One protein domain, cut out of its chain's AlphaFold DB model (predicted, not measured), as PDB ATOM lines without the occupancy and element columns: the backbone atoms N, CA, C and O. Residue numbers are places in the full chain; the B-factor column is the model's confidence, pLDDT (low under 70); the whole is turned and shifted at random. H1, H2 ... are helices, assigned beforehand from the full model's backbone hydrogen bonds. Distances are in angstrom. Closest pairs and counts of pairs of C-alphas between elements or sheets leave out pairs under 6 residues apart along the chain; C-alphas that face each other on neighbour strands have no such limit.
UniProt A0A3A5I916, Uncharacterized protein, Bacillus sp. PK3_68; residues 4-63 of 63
ATOM      1  N   VAL A   4       6.956   9.344  37.421       91.62
ATOM      2  CA  VAL A   4       6.394  10.339  38.354       91.62
ATOM      3  C   VAL A   4       6.682  11.765  37.880       91.62
ATOM      4  O   VAL A   4       5.790  12.609  37.865       91.62
ATOM      5  N   THR A   5       7.913  12.030  37.432       93.75
ATOM      6  CA  THR A   5       8.306  13.337  36.892       93.75
ATOM      7  C   THR A   5       7.539  13.664  35.611       93.75
ATOM      8  O   THR A   5       7.089  14.793  35.451       93.75
ATOM      9  N   PHE A   6       7.325  12.683  34.727       92.94
ATOM     10  CA  PHE A   6       6.493  12.843  33.533       92.94
ATOM     11  C   PHE A   6       5.070  13.280  33.885       92.94
ATOM     12  O   PHE A   6       4.595  14.296  33.382       92.94
ATOM     13  N   ILE A   7       4.418  12.560  34.800       94.00
ATOM     14  CA  ILE A   7       3.061  12.872  35.254       94.00
ATOM     15  C   ILE A   7       2.989  14.275  35.866       94.00
ATOM     16  O   ILE A   7       2.077  15.031  35.538       94.00
ATOM     17  N   ALA A   8       3.965  14.650  36.697       94.81
ATOM     18  CA  ALA A   8       4.024  15.980  37.294       94.81
ATOM     19  C   ALA A   8       4.137  17.089  36.234       94.81
ATOM     20  O   ALA A   8       3.431  18.091  36.323       94.81
ATOM     21  N   VAL A   9       4.973  16.896  35.208       95.38
ATOM     22  CA  VAL A   9       5.134  17.858  34.104       95.38
ATOM     23  C   VAL A   9       3.844  17.997  33.298       95.38
ATOM     24  O   VAL A   9       3.420  19.118  33.026       95.38
ATOM     25  N   VAL A  10       3.190  16.885  32.948       94.75
ATOM     26  CA  VAL A  10       1.928  16.924  32.191       94.75
ATOM     27  C   VAL A  10       0.825  17.602  33.007       94.75
ATOM     28  O   VAL A  10       0.118  18.459  32.479       94.75
ATOM     29  N   LEU A  11       0.705  17.288  34.300       94.44
ATOM     30  CA  LEU A  11      -0.260  17.941  35.189       94.44
ATOM     31  C   LEU A  11      -0.001  19.443  35.306       94.44
ATOM     32  O   LEU A  11      -0.935  20.232  35.165       94.44
ATOM     33  N   ALA A  12       1.251  19.848  35.529       94.94
ATOM     34  CA  ALA A  12       1.617  21.257  35.602       94.94
ATOM     35  C   ALA A  12       1.274  21.988  34.296       94.94
ATOM     36  O   ALA A  12       0.674  23.060  34.337       94.94
ATOM     37  N   ALA A  13       1.576  21.382  33.144       94.44
ATOM     38  CA  ALA A  13       1.237  21.938  31.841       94.44
ATOM     39  C   ALA A  13      -0.279  22.116  31.667       94.44
ATOM     40  O   ALA A  13      -0.714  23.187  31.259       94.44
ATOM     41  N   LEU A  14      -1.090  21.116  32.034       93.06
ATOM     42  CA  LEU A  14      -2.553  21.210  31.961       93.06
ATOM     43  C   LEU A  14      -3.114  22.303  32.875       93.06
ATOM     44  O   LEU A  14      -4.001  23.046  32.462       93.06
ATOM     45  N   ILE A  15      -2.597  22.418  34.102       92.31
ATOM     46  CA  ILE A  15      -3.027  23.448  35.055       92.31
ATOM     47  C   ILE A  15      -2.692  24.836  34.508       92.31
ATOM     48  O   ILE A  15      -3.567  25.697  34.444       92.31
ATOM     49  N   VAL A  16      -1.448  25.053  34.079       94.56
ATOM     50  CA  VAL A  16      -1.014  26.338  33.516       94.56
ATOM     51  C   VAL A  16      -1.829  26.678  32.267       94.56
ATOM     52  O   VAL A  16      -2.315  27.798  32.133       94.56
ATOM     53  N   ASP A  17      -2.049  25.713  31.379       91.50
ATOM     54  CA  ASP A  17      -2.786  25.933  30.138       91.50
ATOM     55  C   ASP A  17      -4.261  26.282  30.376       91.50
ATOM     56  O   ASP A  17      -4.781  27.233  29.790       91.50
ATOM     57  N   PHE A  18      -4.929  25.541  31.262       88.94
ATOM     58  CA  PHE A  18      -6.361  25.693  31.506       88.94
ATOM     59  C   PHE A  18      -6.704  26.890  32.401       88.94
ATOM     60  O   PHE A  18      -7.719  27.558  32.171       88.94
ATOM     61  N   PHE A  19      -5.888  27.158  33.427       86.19
ATOM     62  CA  PHE A  19      -6.161  28.213  34.408       86.19
ATOM     63  C   PHE A  19      -5.462  29.535  34.100       86.19
ATOM     64  O   PHE A  19      -6.040  30.581  34.379       86.19
ATOM     65  N   TRP A  20      -4.248  29.511  33.545       86.69
ATOM     66  CA  TRP A  20      -3.454  30.727  33.344       86.69
ATOM     67  C   TRP A  20      -3.515  31.217  31.900       86.69
ATOM     68  O   TRP A  20      -3.808  32.384  31.652       86.69
ATOM     69  N   LEU A  21      -3.236  30.340  30.935       88.00
ATOM     70  CA  LEU A  21      -3.064  30.745  29.536       88.00
ATOM     71  C   LEU A  21      -4.389  30.932  28.784       88.00
ATOM     72  O   LEU A  21      -4.411  31.546  27.718       88.00
ATOM     73  N   ASP A  22      -5.509  30.459  29.330       87.75
ATOM     74  CA  ASP A  22      -6.839  30.617  28.733       87.75
ATOM     75  C   ASP A  22      -7.508  31.954  29.113       87.75
ATOM     76  O   ASP A  22      -8.651  31.991  29.569       87.75
ATOM     77  N   ILE A  23      -6.778  33.058  28.909       79.44
ATOM     78  CA  ILE A  23      -7.140  34.430  29.321       79.44
ATOM     79  C   ILE A  23      -8.475  34.896  28.708       79.44
ATOM     80  O   ILE A  23      -9.221  35.646  29.330       79.44
ATOM     81  N   GLU A  24      -8.829  34.407  27.516       84.56
ATOM     82  CA  GLU A  24     -10.063  34.790  26.808       84.56
ATOM     83  C   GLU A  24     -11.097  33.659  26.712       84.56
ATOM     84  O   GLU A  24     -12.079  33.761  25.973       84.56
ATOM     85  N   ASN A  25     -10.876  32.547  27.418       81.00
ATOM     86  CA  ASN A  25     -11.683  31.332  27.300       81.00
ATOM     87  C   ASN A  25     -11.826  30.805  25.861       81.00
ATOM     88  O   ASN A  25     -12.753  30.050  25.591       81.00
ATOM     89  N   LYS A  26     -10.969  31.195  24.907       85.44
ATOM     90  CA  LYS A  26     -11.115  30.812  23.490       85.44
ATOM     91  C   LYS A  26     -10.793  29.338  23.256       85.44
ATOM     92  O   LYS A  26     -11.429  28.712  22.412       85.44
ATOM     93  N   ARG A  27      -9.840  28.773  24.004       85.88
ATOM     94  CA  ARG A  27      -9.358  27.397  23.792       85.88
ATOM     95  C   ARG A  27     -10.245  26.377  24.485       85.88
ATOM     96  O   ARG A  27     -10.598  25.358  23.893       85.88
ATOM     97  N   TRP A  28     -10.664  26.689  25.708       90.25
ATOM     98  CA  TRP A  28     -11.457  25.780  26.528       90.25
ATOM     99  C   TRP A  28     -12.926  26.191  26.664       90.25
ATOM    100  O   TRP A  28     -13.629  25.605  27.482       90.25
ATOM    101  N   LYS A  29     -13.437  27.134  25.852       89.62
ATOM    102  CA  LYS A  29     -14.849  27.585  25.893       89.62
ATOM    103  C   LYS A  29     -15.839  26.425  25.906       89.62
ATOM    104  O   LYS A  29     -16.775  26.396  26.700       89.62
ATOM    105  N   TRP A  30     -15.610  25.468  25.008       90.00
ATOM    106  CA  TRP A  30     -16.461  24.300  24.813       90.00
ATOM    107  C   TRP A  30     -16.426  23.356  26.016       90.00
ATOM    108  O   TRP A  30     -17.440  22.739  26.319       90.00
ATOM    109  N   LEU A  31     -15.298  23.281  26.729       90.69
ATOM    110  CA  LEU A  31     -15.130  22.456  27.923       90.69
ATOM    111  C   LEU A  31     -15.672  23.172  29.170       90.69
ATOM    112  O   LEU A  31     -16.345  22.555  29.994       90.69
ATOM    113  N   LYS A  32     -15.467  24.491  29.276       84.94
ATOM    114  CA  LYS A  32     -15.988  25.356  30.349       84.94
ATOM    115  C   LYS A  32     -17.519  25.432  30.363       84.94
ATOM    116  O   LYS A  32     -18.097  25.575  31.433       84.94
ATOM    117  N   GLY A  33     -18.171  25.248  29.213       88.12
ATOM    118  CA  GLY A  33     -19.630  25.108  29.106       88.12
ATOM    119  C   GLY A  33     -20.194  23.742  29.531       88.12
ATOM    120  O   GLY A  33     -21.407  23.554  29.508       88.12
ATOM    121  N   ARG A  34     -19.344  22.770  29.890       91.44
ATOM    122  CA  ARG A  34     -19.748  21.423  30.335       91.44
ATOM    123  C   ARG A  34     -19.760  21.326  31.859       91.44
ATOM    124  O   ARG A  34     -19.195  22.160  32.560       91.44
ATOM    125  N   SER A  35     -20.391  20.278  32.384       92.50
ATOM    126  CA  SER A  35     -20.436  20.039  33.829       92.50
ATOM    127  C   SER A  35     -19.053  19.681  34.389       92.50
ATOM    128  O   SER A  35     -18.244  19.041  33.715       92.50
ATOM    129  N   LYS A  36     -18.785  20.045  35.652       90.62
ATOM    130  CA  LYS A  36     -17.502  19.758  36.327       90.62
ATOM    131  C   LYS A  36     -17.063  18.284  36.215       90.62
ATOM    132  O   LYS A  36     -15.897  18.059  35.898       90.62
ATOM    133  N   PRO A  37     -17.946  17.275  36.381       93.38
ATOM    134  CA  PRO A  37     -17.552  15.875  36.214       93.38
ATOM    135  C   PRO A  37     -17.064  15.552  34.798       93.38
ATOM    136  O   PRO A  37     -16.107  14.802  34.645       93.38
ATOM    137  N   GLN A  38     -17.677  16.138  33.762       93.19
ATOM    138  CA  GLN A  38     -17.261  15.930  32.370       93.19
ATOM    139  C   GLN A  38     -15.896  16.563  32.082       93.19
ATOM    140  O   GLN A  38     -15.098  15.982  31.353       93.19
ATOM    141  N   GLN A  39     -15.611  17.721  32.682       91.81
ATOM    142  CA  GLN A  39     -14.296  18.361  32.589       91.81
ATOM    143  C   GLN A  39     -13.212  17.482  33.220       91.81
ATOM    144  O   GLN A  39     -12.184  17.227  32.600       91.81
ATOM    145  N   VAL A  40     -13.471  16.959  34.423       92.25
ATOM    146  CA  VAL A  40     -12.548  16.048  35.118       92.25
ATOM    147  C   VAL A  40     -12.321  14.773  34.308       92.25
ATOM    148  O   VAL A  40     -11.178  14.360  34.138       92.25
ATOM    149  N   LEU A  41     -13.381  14.183  33.750       95.62
ATOM    150  CA  LEU A  41     -13.290  13.001  32.887       95.62
ATOM    151  C   LEU A  41     -12.423  13.250  31.649       95.62
ATOM    152  O   LEU A  41     -11.623  12.389  31.289       95.62
ATOM    153  N   PHE A  42     -12.540  14.424  31.027       94.06
ATOM    154  CA  PHE A  42     -11.707  14.794  29.886       94.06
ATOM    155  C   PHE A  42     -10.220  14.843  30.260       94.06
ATOM    156  O   PHE A  42      -9.396  14.220  29.591       94.06
ATOM    157  N   PHE A  43      -9.871  15.525  31.356       93.56
ATOM    158  CA  PHE A  43      -8.480  15.594  31.809       93.56
ATOM    159  C   PHE A  43      -7.946  14.237  32.275       93.56
ATOM    160  O   PHE A  43      -6.800  13.906  31.982       93.56
ATOM    161  N   ALA A  44      -8.772  13.418  32.930       94.56
ATOM    162  CA  ALA A  44      -8.408  12.056  33.312       94.56
ATOM    163  C   ALA A  44      -8.126  11.178  32.082       94.56
ATOM    164  O   ALA A  44      -7.125  10.464  32.052       94.56
ATOM    165  N   PHE A  45      -8.959  11.274  31.041       95.88
ATOM    166  CA  PHE A  45      -8.738  10.575  29.778       95.88
ATOM    167  C   PHE A  45      -7.449  11.041  29.090       95.88
ATOM    168  O   PHE A  45      -6.636  10.214  28.682       95.88
ATOM    169  N   PHE A  46      -7.221  12.355  29.013       94.19
ATOM    170  CA  PHE A  46      -6.001  12.924  28.437       94.19
ATOM    171  C   PHE A  46      -4.737  12.465  29.183       94.19
ATOM    172  O   PHE A  46      -3.740  12.090  28.560       94.19
ATOM    173  N   MET A  47      -4.786  12.444  30.517       95.00
ATOM    174  CA  MET A  47      -3.711  11.931  31.367       95.00
ATOM    175  C   MET A  47      -3.457  10.442  31.121       95.00
ATOM    176  O   MET A  47      -2.308  10.037  30.949       95.00
ATOM    177  N   GLY A  48      -4.519   9.635  31.053       95.56
ATOM    178  CA  GLY A  48      -4.427   8.207  30.756       95.56
ATOM    179  C   GLY A  48      -3.799   7.936  29.388       95.56
ATOM    180  O   GLY A  48      -2.852   7.160  29.289       95.56
ATOM    181  N   ALA A  49      -4.257   8.633  28.344       96.06
ATOM    182  CA  ALA A  49      -3.692   8.525  27.000       96.06
ATOM    183  C   ALA A  49      -2.205   8.922  26.971       96.06
ATOM    184  O   ALA A  49      -1.385   8.225  26.375       96.06
ATOM    185  N   SER A  50      -1.841   9.998  27.672       94.06
ATOM    186  CA  SER A  50      -0.454  10.462  27.783       94.06
ATOM    187  C   SER A  50       0.443   9.444  28.497       94.06
ATOM    188  O   SER A  50       1.561   9.193  28.050       94.06
ATOM    189  N   ALA A  51      -0.045   8.813  29.570       93.06
ATOM    190  CA  ALA A  51       0.671   7.749  30.274       93.06
ATOM    191  C   ALA A  51       0.867   6.504  29.392       93.06
ATOM    192  O   ALA A  51       1.958   5.940  29.365       93.06
ATOM    193  N   ILE A  52      -0.156   6.106  28.626       94.81
ATOM    194  CA  ILE A  52      -0.061   4.994  27.669       94.81
ATOM    195  C   ILE A  52       0.999   5.293  26.607       94.81
ATOM    196  O   ILE A  52       1.856   4.448  26.351       94.81
ATOM    197  N   LEU A  53       0.986   6.495  26.021       92.81
ATOM    198  CA  LEU A  53       1.998   6.911  25.047       92.81
ATOM    199  C   LEU A  53       3.401   6.890  25.655       92.81
ATOM    200  O   LEU A  53       4.315   6.349  25.042       92.81
ATOM    201  N   TYR A  54       3.568   7.410  26.872       90.94
ATOM    202  CA  TYR A  54       4.846   7.365  27.573       90.94
ATOM    203  C   TYR A  54       5.352   5.929  27.756       90.94
ATOM    204  O   TYR A  54       6.510   5.649  27.456       90.94
ATOM    205  N   CYS A  55       4.493   5.005  28.191       90.56
ATOM    206  CA  CYS A  55       4.866   3.603  28.364       90.56
ATOM    207  C   CYS A  55       5.180   2.917  27.029       90.56
ATOM    208  O   CYS A  55       6.171   2.202  26.942       90.56
ATOM    209  N   LEU A  56       4.382   3.150  25.982       91.69
ATOM    210  CA  LEU A  56       4.603   2.566  24.654       91.69
ATOM    211  C   LEU A  56       5.910   3.055  24.024       91.69
ATOM    212  O   LEU A  56       6.693   2.249  23.526       91.69
ATOM    213  N   PHE A  57       6.159   4.365  24.052       87.06
ATOM    214  CA  PHE A  57       7.397   4.936  23.525       87.06
ATOM    215  C   PHE A  57       8.598   4.582  24.400       87.06
ATOM    216  O   PHE A  57       9.652   4.256  23.867       87.06
ATOM    217  N   GLY A  58       8.437   4.582  25.723       81.06
ATOM    218  CA  GLY A  58       9.471   4.133  26.648       81.06
ATOM    219  C   GLY A  58       9.864   2.678  26.405       81.06
ATOM    220  O   GLY A  58      11.044   2.377  26.288       81.06
ATOM    221  N   TYR A  59       8.885   1.793  26.228       75.06
ATOM    222  CA  TYR A  59       9.136   0.388  25.920       75.06
ATOM    223  C   TYR A  59       9.787   0.184  24.546       75.06
ATOM    224  O   TYR A  59      10.628  -0.691  24.395       75.06
ATOM    225  N   LYS A  60       9.393   0.968  23.535       76.25
ATOM    226  CA  LYS A  60       9.860   0.788  22.152       76.25
ATOM    227  C   LYS A  60      11.205   1.458  21.846       76.25
ATOM    228  O   LYS A  60      11.896   1.000  20.944       76.25
ATOM    229  N   PHE A  61      11.524   2.572  22.501       72.81
ATOM    230  CA  PHE A  61      12.659   3.427  22.125       72.81
ATOM    231  C   PHE A  61      13.683   3.650  23.241       72.81
ATOM    232  O   PHE A  61      14.771   4.143  22.953       72.81
ATOM    233  N   LEU A  62      13.346   3.354  24.499       64.31
ATOM    234  CA  LEU A  62      14.243   3.535  25.649       64.31
ATOM    235  C   LEU A  62      14.646   2.205  26.309       64.31
ATOM    236  O   LEU A  62      15.366   2.233  27.307       64.31
ATOM    237  N   ASN A  63      14.191   1.081  25.756       54.06
ATOM    238  CA  ASN A  63      14.536  -0.285  26.142       54.06
ATOM    239  C   ASN A  63      15.199  -0.979  24.949       54.06
ATOM    240  O   ASN A  63      16.136  -1.769  25.179       54.06
TER     241      ASN A  63
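This is residues 4 to 63 of the 63 residues of an uncharacterized protein of Bacillus sp. PK3_68 (UniProt A0A3A5I916). Two long helices, H1 and the longer H3, run opposite ways as a loose, narrow V, coming together near the first turns of H1 and spreading toward the link between them. That link, with the little helix H2 in it, spans the wide end, while the last turns of H3 stick out at residues 55 to 61. The printed part has 60 residues with three named helices in the order H1, H2, H3 and no named strand; the class is all helix. The whole is loose, with a radius of gyration of the C-alphas of 13.8 A, and a rod spanning 42 by 20 by 17 A.

H1, residues 4 to 20, touches H3, residues 36 to 61, at a steep tilt of 38 degrees, and they run opposite ways. H1 touches H3 with residues 7 to 11 alone, and H3 touches H1 with residues 47 to 51 alone; the closest C-alphas of the two helices, those of Ile 7 and Ala 51, are 7.5 A apart. H2, residues 29 to 32, is apart from H1. H2 and H3 are close but not clearly touching, the closest C-alphas being those of Leu 31 and Gln 39, at 6.3 A. In H1 and H3 every O i to N i+4 pair is within hydrogen-bond range; H2 is too short for such a pair.

H1 begins at C-alpha 4, (6.394, 10.339, 38.354), and is 23.2 A long from first to last C-alpha. H2 measures 5.1 A likewise. H3 measures 37.1 A and ends at C-alpha 61, (12.659, 3.427, 22.125).

The C-alphas farthest apart, those of Glu 24 and Asn 63, are 42.8 A apart. The printed part has no cut. The link from H1 to H2 is short and that from H2 to H3 tight. Residues 62 to 63 have pLDDT under 70.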